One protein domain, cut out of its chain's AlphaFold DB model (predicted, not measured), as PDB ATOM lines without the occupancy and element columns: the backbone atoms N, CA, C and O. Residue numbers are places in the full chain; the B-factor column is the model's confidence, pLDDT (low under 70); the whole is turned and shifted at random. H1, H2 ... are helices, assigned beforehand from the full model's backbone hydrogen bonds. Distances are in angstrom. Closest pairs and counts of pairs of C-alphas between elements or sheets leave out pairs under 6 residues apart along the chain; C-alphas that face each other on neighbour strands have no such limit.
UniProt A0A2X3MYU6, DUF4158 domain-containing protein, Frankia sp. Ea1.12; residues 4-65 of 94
ATOM      1  N   PRO A   4      -1.952  -8.145 -34.463       91.50
ATOM      2  CA  PRO A   4      -2.363  -6.739 -34.475       91.50
ATOM      3  C   PRO A   4      -1.243  -5.774 -34.060       91.50
ATOM      4  O   PRO A   4      -1.120  -4.678 -34.598       91.50
ATOM      5  N   VAL A   5      -0.383  -6.194 -33.125       91.00
ATOM      6  CA  VAL A   5       0.768  -5.394 -32.678       91.00
ATOM      7  C   VAL A   5       1.822  -5.304 -33.781       91.00
ATOM      8  O   VAL A   5       2.408  -4.247 -33.993       91.00
ATOM      9  N   VAL A   6       2.056  -6.401 -34.503       89.31
ATOM     10  CA  VAL A   6       3.038  -6.448 -35.594       89.31
ATOM     11  C   VAL A   6       2.588  -5.579 -36.769       89.31
ATOM     12  O   VAL A   6       3.400  -4.837 -37.311       89.31
ATOM     13  N   GLU A   7       1.307  -5.618 -37.134       90.88
ATOM     14  CA  GLU A   7       0.739  -4.769 -38.191       90.88
ATOM     15  C   GLU A   7       0.855  -3.279 -37.843       90.88
ATOM     16  O   GLU A   7       1.316  -2.484 -38.663       90.88
ATOM     17  N   TYR A   8       0.529  -2.913 -36.599       91.88
ATOM     18  CA  TYR A   8       0.661  -1.540 -36.107       91.88
ATOM     19  C   TYR A   8       2.113  -1.035 -36.126       91.88
ATOM     20  O   TYR A   8       2.384   0.114 -36.486       91.88
ATOM     21  N   LEU A   9       3.072  -1.887 -35.753       91.50
ATOM     22  CA  LEU A   9       4.497  -1.550 -35.821       91.50
ATOM     23  C   LEU A   9       4.995  -1.470 -37.269       91.50
ATOM     24  O   LEU A   9       5.774  -0.578 -37.595       91.50
ATOM     25  N   GLY A  10       4.522  -2.356 -38.147       90.81
ATOM     26  CA  GLY A  10       4.855  -2.332 -39.570       90.81
ATOM     27  C   GLY A  10       4.460  -1.020 -40.240       90.81
ATOM     28  O   GLY A  10       5.264  -0.442 -40.968       90.81
ATOM     29  N   GLN A  11       3.272  -0.497 -39.920       91.19
ATOM     30  CA  GLN A  11       2.813   0.804 -40.414       91.19
ATOM     31  C   GLN A  11       3.704   1.963 -39.944       91.19
ATOM     32  O   GLN A  11       4.067   2.812 -40.753       91.19
ATOM     33  N   GLN A  12       4.105   1.987 -38.669       93.56
ATOM     34  CA  GLN A  12       4.990   3.036 -38.132       93.56
ATOM     35  C   GLN A  12       6.397   2.998 -38.736       93.56
ATOM     36  O   GLN A  12       7.016   4.041 -38.927       93.56
ATOM     37  N   LEU A  13       6.903   1.798 -39.020       90.06
ATOM     38  CA  LEU A  13       8.247   1.584 -39.556       90.06
ATOM     39  C   LEU A  13       8.295   1.610 -41.093       90.06
ATOM     40  O   LEU A  13       9.377   1.482 -41.663       90.06
ATOM     41  N   GLY A  14       7.150   1.756 -41.771       90.00
ATOM     42  CA  GLY A  14       7.065   1.745 -43.236       90.00
ATOM     43  C   GLY A  14       7.378   0.382 -43.866       90.00
ATOM     44  O   GLY A  14       7.866   0.316 -44.993       90.00
ATOM     45  N   ILE A  15       7.129  -0.716 -43.147       87.44
ATOM     46  CA  ILE A  15       7.399  -2.082 -43.612       87.44
ATOM     47  C   ILE A  15       6.176  -2.602 -44.372       87.44
ATOM     48  O   ILE A  15       5.117  -2.811 -43.783       87.44
ATOM     49  N   GLY A  16       6.332  -2.834 -45.679       83.56
ATOM     50  CA  GLY A  16       5.240  -3.287 -46.551       83.56
ATOM     51  C   GLY A  16       4.746  -4.711 -46.265       83.56
ATOM     52  O   GLY A  16       3.541  -4.938 -46.235       83.56
ATOM     53  N   ASP A  17       5.654  -5.663 -46.024       86.75
ATOM     54  CA  ASP A  17       5.308  -7.044 -45.662       86.75
ATOM     55  C   ASP A  17       5.761  -7.367 -44.234       86.75
ATOM     56  O   ASP A  17       6.927  -7.665 -43.975       86.75
ATOM     57  N   VAL A  18       4.810  -7.347 -43.301       86.69
ATOM     58  CA  VAL A  18       5.040  -7.659 -41.883       86.69
ATOM     59  C   VAL A  18       5.281  -9.147 -41.612       86.69
ATOM     60  O   VAL A  18       5.688  -9.519 -40.506       86.69
ATOM     61  N   SER A  19       5.089 -10.021 -42.610       85.19
ATOM     62  CA  SER A  19       5.384 -11.452 -42.483       85.19
ATOM     63  C   SER A  19       6.879 -11.723 -42.258       85.19
ATOM     64  O   SER A  19       7.240 -12.754 -41.677       85.19
ATOM     65  N   CYS A  20       7.743 -10.755 -42.598       81.75
ATOM     66  CA  CYS A  20       9.183 -10.795 -42.357       81.75
ATOM     67  C   CYS A  20       9.547 -10.995 -40.875       81.75
ATOM     68  O   CYS A  20      10.621 -11.521 -40.579       81.75
ATOM     69  N   VAL A  21       8.650 -10.658 -39.935       83.62
ATOM     70  CA  VAL A  21       8.864 -10.878 -38.494       83.62
ATOM     71  C   VAL A  21       9.038 -12.361 -38.145       83.62
ATOM     72  O   VAL A  21       9.723 -12.690 -37.180       83.62
ATOM     73  N   LYS A  22       8.474 -13.280 -38.941       82.06
ATOM     74  CA  LYS A  22       8.622 -14.730 -38.714       82.06
ATOM     75  C   LYS A  22      10.083 -15.165 -38.841       82.06
ATOM     76  O   LYS A  22      10.591 -15.881 -37.982       82.06
ATOM     77  N   ARG A  23      10.800 -14.610 -39.821       79.00
ATOM     78  CA  ARG A  23      12.245 -14.828 -39.988       79.00
ATOM     79  C   ARG A  23      13.055 -14.307 -38.803       79.00
ATOM     80  O   ARG A  23      14.105 -14.850 -38.485       79.00
ATOM     81  N   TYR A  24      12.560 -13.269 -38.127       72.44
ATOM     82  CA  TYR A  24      13.193 -12.761 -36.912       72.44
ATOM     83  C   TYR A  24      13.109 -13.774 -35.761       72.44
ATOM     84  O   TYR A  24      14.059 -13.894 -34.994       72.44
ATOM     85  N   THR A  25      12.013 -14.537 -35.672       70.81
ATOM     86  CA  THR A  25      11.848 -15.594 -34.656       70.81
ATOM     87  C   THR A  25      12.642 -16.867 -34.954       70.81
ATOM     88  O   THR A  25      12.955 -17.612 -34.033       70.81
ATOM     89  N   GLU A  26      12.992 -17.108 -36.220       74.06
ATOM     90  CA  GLU A  26      13.803 -18.258 -36.651       74.06
ATOM     91  C   GLU A  26      15.295 -18.079 -36.338       74.06
ATOM     92  O   GLU A  26      16.039 -19.056 -36.245       74.06
ATOM     93  N   ARG A  27      15.753 -16.836 -36.159       66.38
ATOM     94  CA  ARG A  27      17.141 -16.555 -35.801       66.38
ATOM     95  C   ARG A  27      17.357 -16.940 -34.338       66.38
ATOM     96  O   ARG A  27      16.784 -16.321 -33.444       66.38
ATOM     97  N   SER A  28      18.233 -17.909 -34.084       62.09
ATOM     98  CA  SER A  28      18.726 -18.238 -32.743       62.09
ATOM     99  C   SER A  28      19.647 -17.122 -32.238       62.09
ATOM    100  O   SER A  28      20.856 -17.300 -32.139       62.09
ATOM    101  N   LYS A  29      19.103 -15.926 -31.998       62.81
ATOM    102  CA  LYS A  29      19.867 -14.817 -31.432       62.81
ATOM    103  C   LYS A  29      20.060 -15.070 -29.949       62.81
ATOM    104  O   LYS A  29      19.091 -15.101 -29.189       62.81
ATOM    105  N   THR A  30      21.310 -15.171 -29.525       60.38
ATOM    106  CA  THR A  30      21.613 -14.950 -28.115       60.38
ATOM    107  C   THR A  30      21.548 -13.443 -27.844       60.38
ATOM    108  O   THR A  30      21.959 -12.627 -28.671       60.38
ATOM    109  N   ALA A  31      21.004 -13.040 -26.692       62.06
ATOM    110  CA  ALA A  31      20.946 -11.623 -26.310       62.06
ATOM    111  C   ALA A  31      22.341 -10.968 -26.322       62.06
ATOM    112  O   ALA A  31      22.479  -9.789 -26.641       62.06
ATOM    113  N   TYR A  32      23.377 -11.764 -26.043       63.50
ATOM    114  CA  TYR A  32      24.765 -11.339 -26.097       63.50
ATOM    115  C   TYR A  32      25.196 -10.990 -27.521       63.50
ATOM    116  O   TYR A  32      25.629  -9.862 -27.728       63.50
ATOM    117  N   GLU A  33      25.023 -11.867 -28.514       73.31
ATOM    118  CA  GLU A  33      25.425 -11.586 -29.908       73.31
ATOM    119  C   GLU A  33      24.857 -10.270 -30.439       73.31
ATOM    120  O   GLU A  33      25.572  -9.491 -31.063       73.31
ATOM    121  N   HIS A  34      23.589  -9.972 -30.143       76.56
ATOM    122  CA  HIS A  34      22.997  -8.726 -30.616       76.56
ATOM    123  C   HIS A  34      23.550  -7.490 -29.891       76.56
ATOM    124  O   HIS A  34      23.714  -6.439 -30.507       76.56
ATOM    125  N   ALA A  35      23.900  -7.618 -28.609       79.31
ATOM    126  CA  ALA A  35      24.609  -6.563 -27.893       79.31
ATOM    127  C   ALA A  35      26.006  -6.313 -28.492       79.31
ATOM    128  O   ALA A  35      26.410  -5.158 -28.600       79.31
ATOM    129  N   TRP A  36      26.713  -7.362 -28.941       80.81
ATOM    130  CA  TRP A  36      27.989  -7.226 -29.661       80.81
ATOM    131  C   TRP A  36      27.807  -6.488 -30.999       80.81
ATOM    132  O   TRP A  36      28.547  -5.540 -31.257       80.81
ATOM    133  N   GLU A  37      26.799  -6.855 -31.801       82.94
ATOM    134  CA  GLU A  37      26.474  -6.187 -33.077       82.94
ATOM    135  C   GLU A  37      26.152  -4.691 -32.887       82.94
ATOM    136  O   GLU A  37      26.645  -3.845 -33.632       82.94
ATOM    137  N   ILE A  38      25.346  -4.344 -31.877       85.56
ATOM    138  CA  ILE A  38      24.995  -2.946 -31.570       85.56
ATOM    139  C   ILE A  38      26.226  -2.176 -31.093       85.56
ATOM    140  O   ILE A  38      26.431  -1.029 -31.491       85.56
ATOM    141  N   ARG A  39      27.050  -2.798 -30.243       86.00
ATOM    142  CA  ARG A  39      28.264  -2.166 -29.730       86.00
ATOM    143  C   ARG A  39      29.197  -1.755 -30.868       86.00
ATOM    144  O   ARG A  39      29.675  -0.624 -30.867       86.00
ATOM    145  N   ASP A  40      29.406  -2.653 -31.826       85.06
ATOM    146  CA  ASP A  40      30.265  -2.424 -32.988       85.06
ATOM    147  C   ASP A  40      29.685  -1.359 -33.934       85.06
ATOM    148  O   ASP A  40      30.355  -0.376 -34.246       85.06
ATOM    149  N   ALA A  41      28.402  -1.477 -34.297       90.25
ATOM    150  CA  ALA A  41      27.752  -0.573 -35.249       90.25
ATOM    151  C   ALA A  41      27.705   0.896 -34.788       90.25
ATOM    152  O   ALA A  41      27.768   1.804 -35.617       90.25
ATOM    153  N   TYR A  42      27.583   1.136 -33.480       87.44
ATOM    154  CA  TYR A  42      27.487   2.482 -32.903       87.44
ATOM    155  C   TYR A  42      28.787   2.965 -32.243       87.44
ATOM    156  O   TYR A  42      28.809   4.056 -31.673       87.44
ATOM    157  N   GLY A  43      29.871   2.182 -32.311       88.81
ATOM    158  CA  GLY A  43      31.173   2.566 -31.756       88.81
ATOM    159  C   GLY A  43      31.180   2.713 -30.230       88.81
ATOM    160  O   GLY A  43      31.923   3.531 -29.684       88.81
ATOM    161  N   PHE A  44      30.341   1.952 -29.526       88.12
ATOM    162  CA  PHE A  44      30.310   1.979 -28.067       88.12
ATOM    163  C   PHE A  44      31.620   1.421 -27.497       88.12
ATOM    164  O   PHE A  44      32.076   0.342 -27.883       88.12
ATOM    165  N   ARG A  45      32.212   2.147 -26.543       89.12
ATOM    166  CA  ARG A  45      33.464   1.736 -25.900       89.12
ATOM    167  C   ARG A  45      33.209   0.814 -24.701       89.12
ATOM    168  O   ARG A  45      32.252   1.051 -23.961       89.12
ATOM    169  N   PRO A  46      34.035  -0.232 -24.510       86.44
ATOM    170  CA  PRO A  46      33.965  -1.091 -23.332       86.44
ATOM    171  C   PRO A  46      34.304  -0.303 -22.059       86.44
ATOM    172  O   PRO A  46      35.081   0.649 -22.102       86.44
ATOM    173  N   PHE A  47      33.747  -0.710 -20.919       84.38
ATOM    174  CA  PHE A  47      34.066  -0.083 -19.628       84.38
ATOM    175  C   PHE A  47      35.445  -0.494 -19.104       84.38
ATOM    176  O   PHE A  47      35.997   0.170 -18.232       84.38
ATOM    177  N   GLU A  48      36.001  -1.576 -19.641       89.06
ATOM    178  CA  GLU A  48      37.356  -2.045 -19.378       89.06
ATOM    179  C   GLU A  48      38.425  -1.111 -19.975       89.06
ATOM    180  O   GLU A  48      39.571  -1.146 -19.533       89.06
ATOM    181  N   ASP A  49      38.066  -0.262 -20.947       89.94
ATOM    182  CA  ASP A  49      38.940   0.816 -21.419       89.94
ATOM    183  C   ASP A  49      39.038   1.901 -20.333       89.94
ATOM    184  O   ASP A  49      38.083   2.630 -20.051       89.94
ATOM    185  N   GLU A  50      40.220   2.019 -19.729       90.19
ATOM    186  CA  GLU A  50      40.502   2.946 -18.636       90.19
ATOM    187  C   GLU A  50      40.220   4.410 -19.012       90.19
ATOM    188  O   GLU A  50      39.713   5.176 -18.181       90.19
ATOM    189  N   GLN A  51      40.480   4.797 -20.267       90.69
ATOM    190  CA  GLN A  51      40.227   6.156 -20.744       90.69
ATOM    191  C   GLN A  51      38.726   6.416 -20.867       90.69
ATOM    192  O   GLN A  51      38.224   7.409 -20.333       90.69
ATOM    193  N   ALA A  52      37.993   5.490 -21.494       89.31
ATOM    194  CA  ALA A  52      36.538   5.570 -21.599       89.31
ATOM    195  C   ALA A  52      35.874   5.594 -20.212       89.31
ATOM    196  O   ALA A  52      34.977   6.402 -19.965       89.31
ATOM    197  N   ALA A  53      36.352   4.773 -19.276       91.44
ATOM    198  CA  ALA A  53      35.846   4.729 -17.909       91.44
ATOM    199  C   ALA A  53      36.139   6.015 -17.124       91.44
ATOM    200  O   ALA A  53      35.328   6.437 -16.294       91.44
ATOM    201  N   ALA A  54      37.301   6.640 -17.326       93.06
ATOM    202  CA  ALA A  54      37.638   7.917 -16.697       93.06
ATOM    203  C   ALA A  54      36.767   9.066 -17.232       93.06
ATOM    204  O   ALA A  54      36.246   9.860 -16.446       93.06
ATOM    205  N   GLU A  55      36.561   9.132 -18.548       92.38
ATOM    206  CA  GLU A  55      35.657  10.104 -19.174       92.38
ATOM    207  C   GLU A  55      34.210   9.911 -18.713       92.38
ATOM    208  O   GLU A  55      33.538  10.877 -18.343       92.38
ATOM    209  N   PHE A  56      33.748   8.660 -18.665       91.38
ATOM    210  CA  PHE A  56      32.402   8.330 -18.220       91.38
ATOM    211  C   PHE A  56      32.171   8.692 -16.750       91.38
ATOM    212  O   PHE A  56      31.148   9.291 -16.427       91.38
ATOM    213  N   ARG A  57      33.134   8.421 -15.859       91.38
ATOM    214  CA  ARG A  57      33.058   8.848 -14.449       91.38
ATOM    215  C   ARG A  57      32.951  10.361 -14.318       91.38
ATOM    216  O   ARG A  57      32.032  10.831 -13.664       91.38
ATOM    217  N   ARG A  58      33.791  11.126 -15.024       91.25
ATOM    218  CA  ARG A  58      33.705  12.601 -15.029       91.25
ATOM    219  C   ARG A  58      32.341  13.101 -15.502       91.25
ATOM    220  O   ARG A  58      31.797  14.052 -14.944       91.25
ATOM    221  N   PHE A  59      31.789  12.463 -16.531       89.19
ATOM    222  CA  PHE A  59      30.450  12.766 -17.025       89.19
ATOM    223  C   PHE A  59      29.364  12.480 -15.978       89.19
ATOM    224  O   PHE A  59      28.462  13.301 -15.797       89.19
ATOM    225  N   LEU A  60      29.457  11.346 -15.276       90.00
ATOM    226  CA  LEU A  60      28.542  10.997 -14.191       90.00
ATOM    227  C   LEU A  60      28.685  11.949 -13.003       90.00
ATOM    228  O   LEU A  60      27.668  12.435 -12.527       90.00
ATOM    229  N   ASP A  61      29.902  12.284 -12.577       86.56
ATOM    230  CA  ASP A  61      30.160  13.205 -11.461       86.56
ATOM    231  C   ASP A  61      29.535  14.585 -11.713       86.56
ATOM    232  O   ASP A  61      28.922  15.176 -10.823       86.56
ATOM    233  N   GLY A  62      29.606  15.069 -12.958       86.25
ATOM    234  CA  GLY A  62      28.965  16.320 -13.368       86.25
ATOM    235  C   GLY A  62      27.430  16.276 -13.353       86.25
ATOM    236  O   GLY A  62      26.795  17.329 -13.309       86.25
ATOM    237  N   ARG A  63      26.821  15.084 -13.379       80.88
ATOM    238  CA  ARG A  63      25.359  14.889 -13.402       80.88
ATOM    239  C   ARG A  63      24.780  14.318 -12.114       80.88
ATOM    240  O   ARG A  63      23.589  14.516 -11.871       80.88
ATOM    241  N   ALA A  64      25.593  13.680 -11.278       79.00
ATOM    242  CA  ALA A  64      25.182  13.044 -10.029       79.00
ATOM    243  C   ALA A  64      24.492  14.031  -9.075       79.00
ATOM    244  O   ALA A  64      23.609  13.646  -8.318       79.00
ATOM    245  N   TRP A  65      24.830  15.318  -9.182       64.75
ATOM    246  CA  TRP A  65      24.248  16.396  -8.381       64.75
ATOM    247  C   TRP A  65      23.219  17.259  -9.127       64.75
ATOM    248  O   TRP A  65      22.770  18.271  -8.596       64.75
TER     249      TRP A  65
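Overview. This is residues 4 to 65 of the 94 residues of the protein "DUF4158 domain-containing protein" of Frankia sp. Ea1.12 (UniProt A0A2X3MYU6). The chain makes an open U: the longest helix, H4, forms one arm, H1 and H2 meet in a corner as the other, and H3 sits alone in the base. The 62 printed residues hold four named helices, H1 to H4 in order, and no named strand: all helix. The whole is extended, with a radius of gyration of the C-alphas of 18.5 A, spanning 46 by 28 by 15 A.

Along the chain. Find C-alpha 50 at (40.502, 2.946, -18.636); from there H4, residues 50 to 64, runs 20.3 A. H3 is residues 31 to 41, 15.8 A, and H2 residues 18 to 26, 14.7 A. H1, residues 4 to 13, runs 14.4 A from C-alpha 4 at (-2.363, -6.739, -34.475).

Arrangement. H4 and H3 touch no helix. H1 and H2 touch, closest at the C-alphas of Gly 10 and Val 18, 5.8 A, about perpendicular at 73 degrees. In H1, H3 and H4 every O i to N i+4 pair is within hydrogen-bond range; in H2, 2 of 5 are, beside 6 of 6 O i to N i+3 pairs.

Size, cuts and confidence. The C-alphas of Asp 17 and Trp 65, the two farthest apart, are 47.9 A apart. The printed part has no cut and no long link. Look for pLDDT under 70 at residues 27 to 32 and 65.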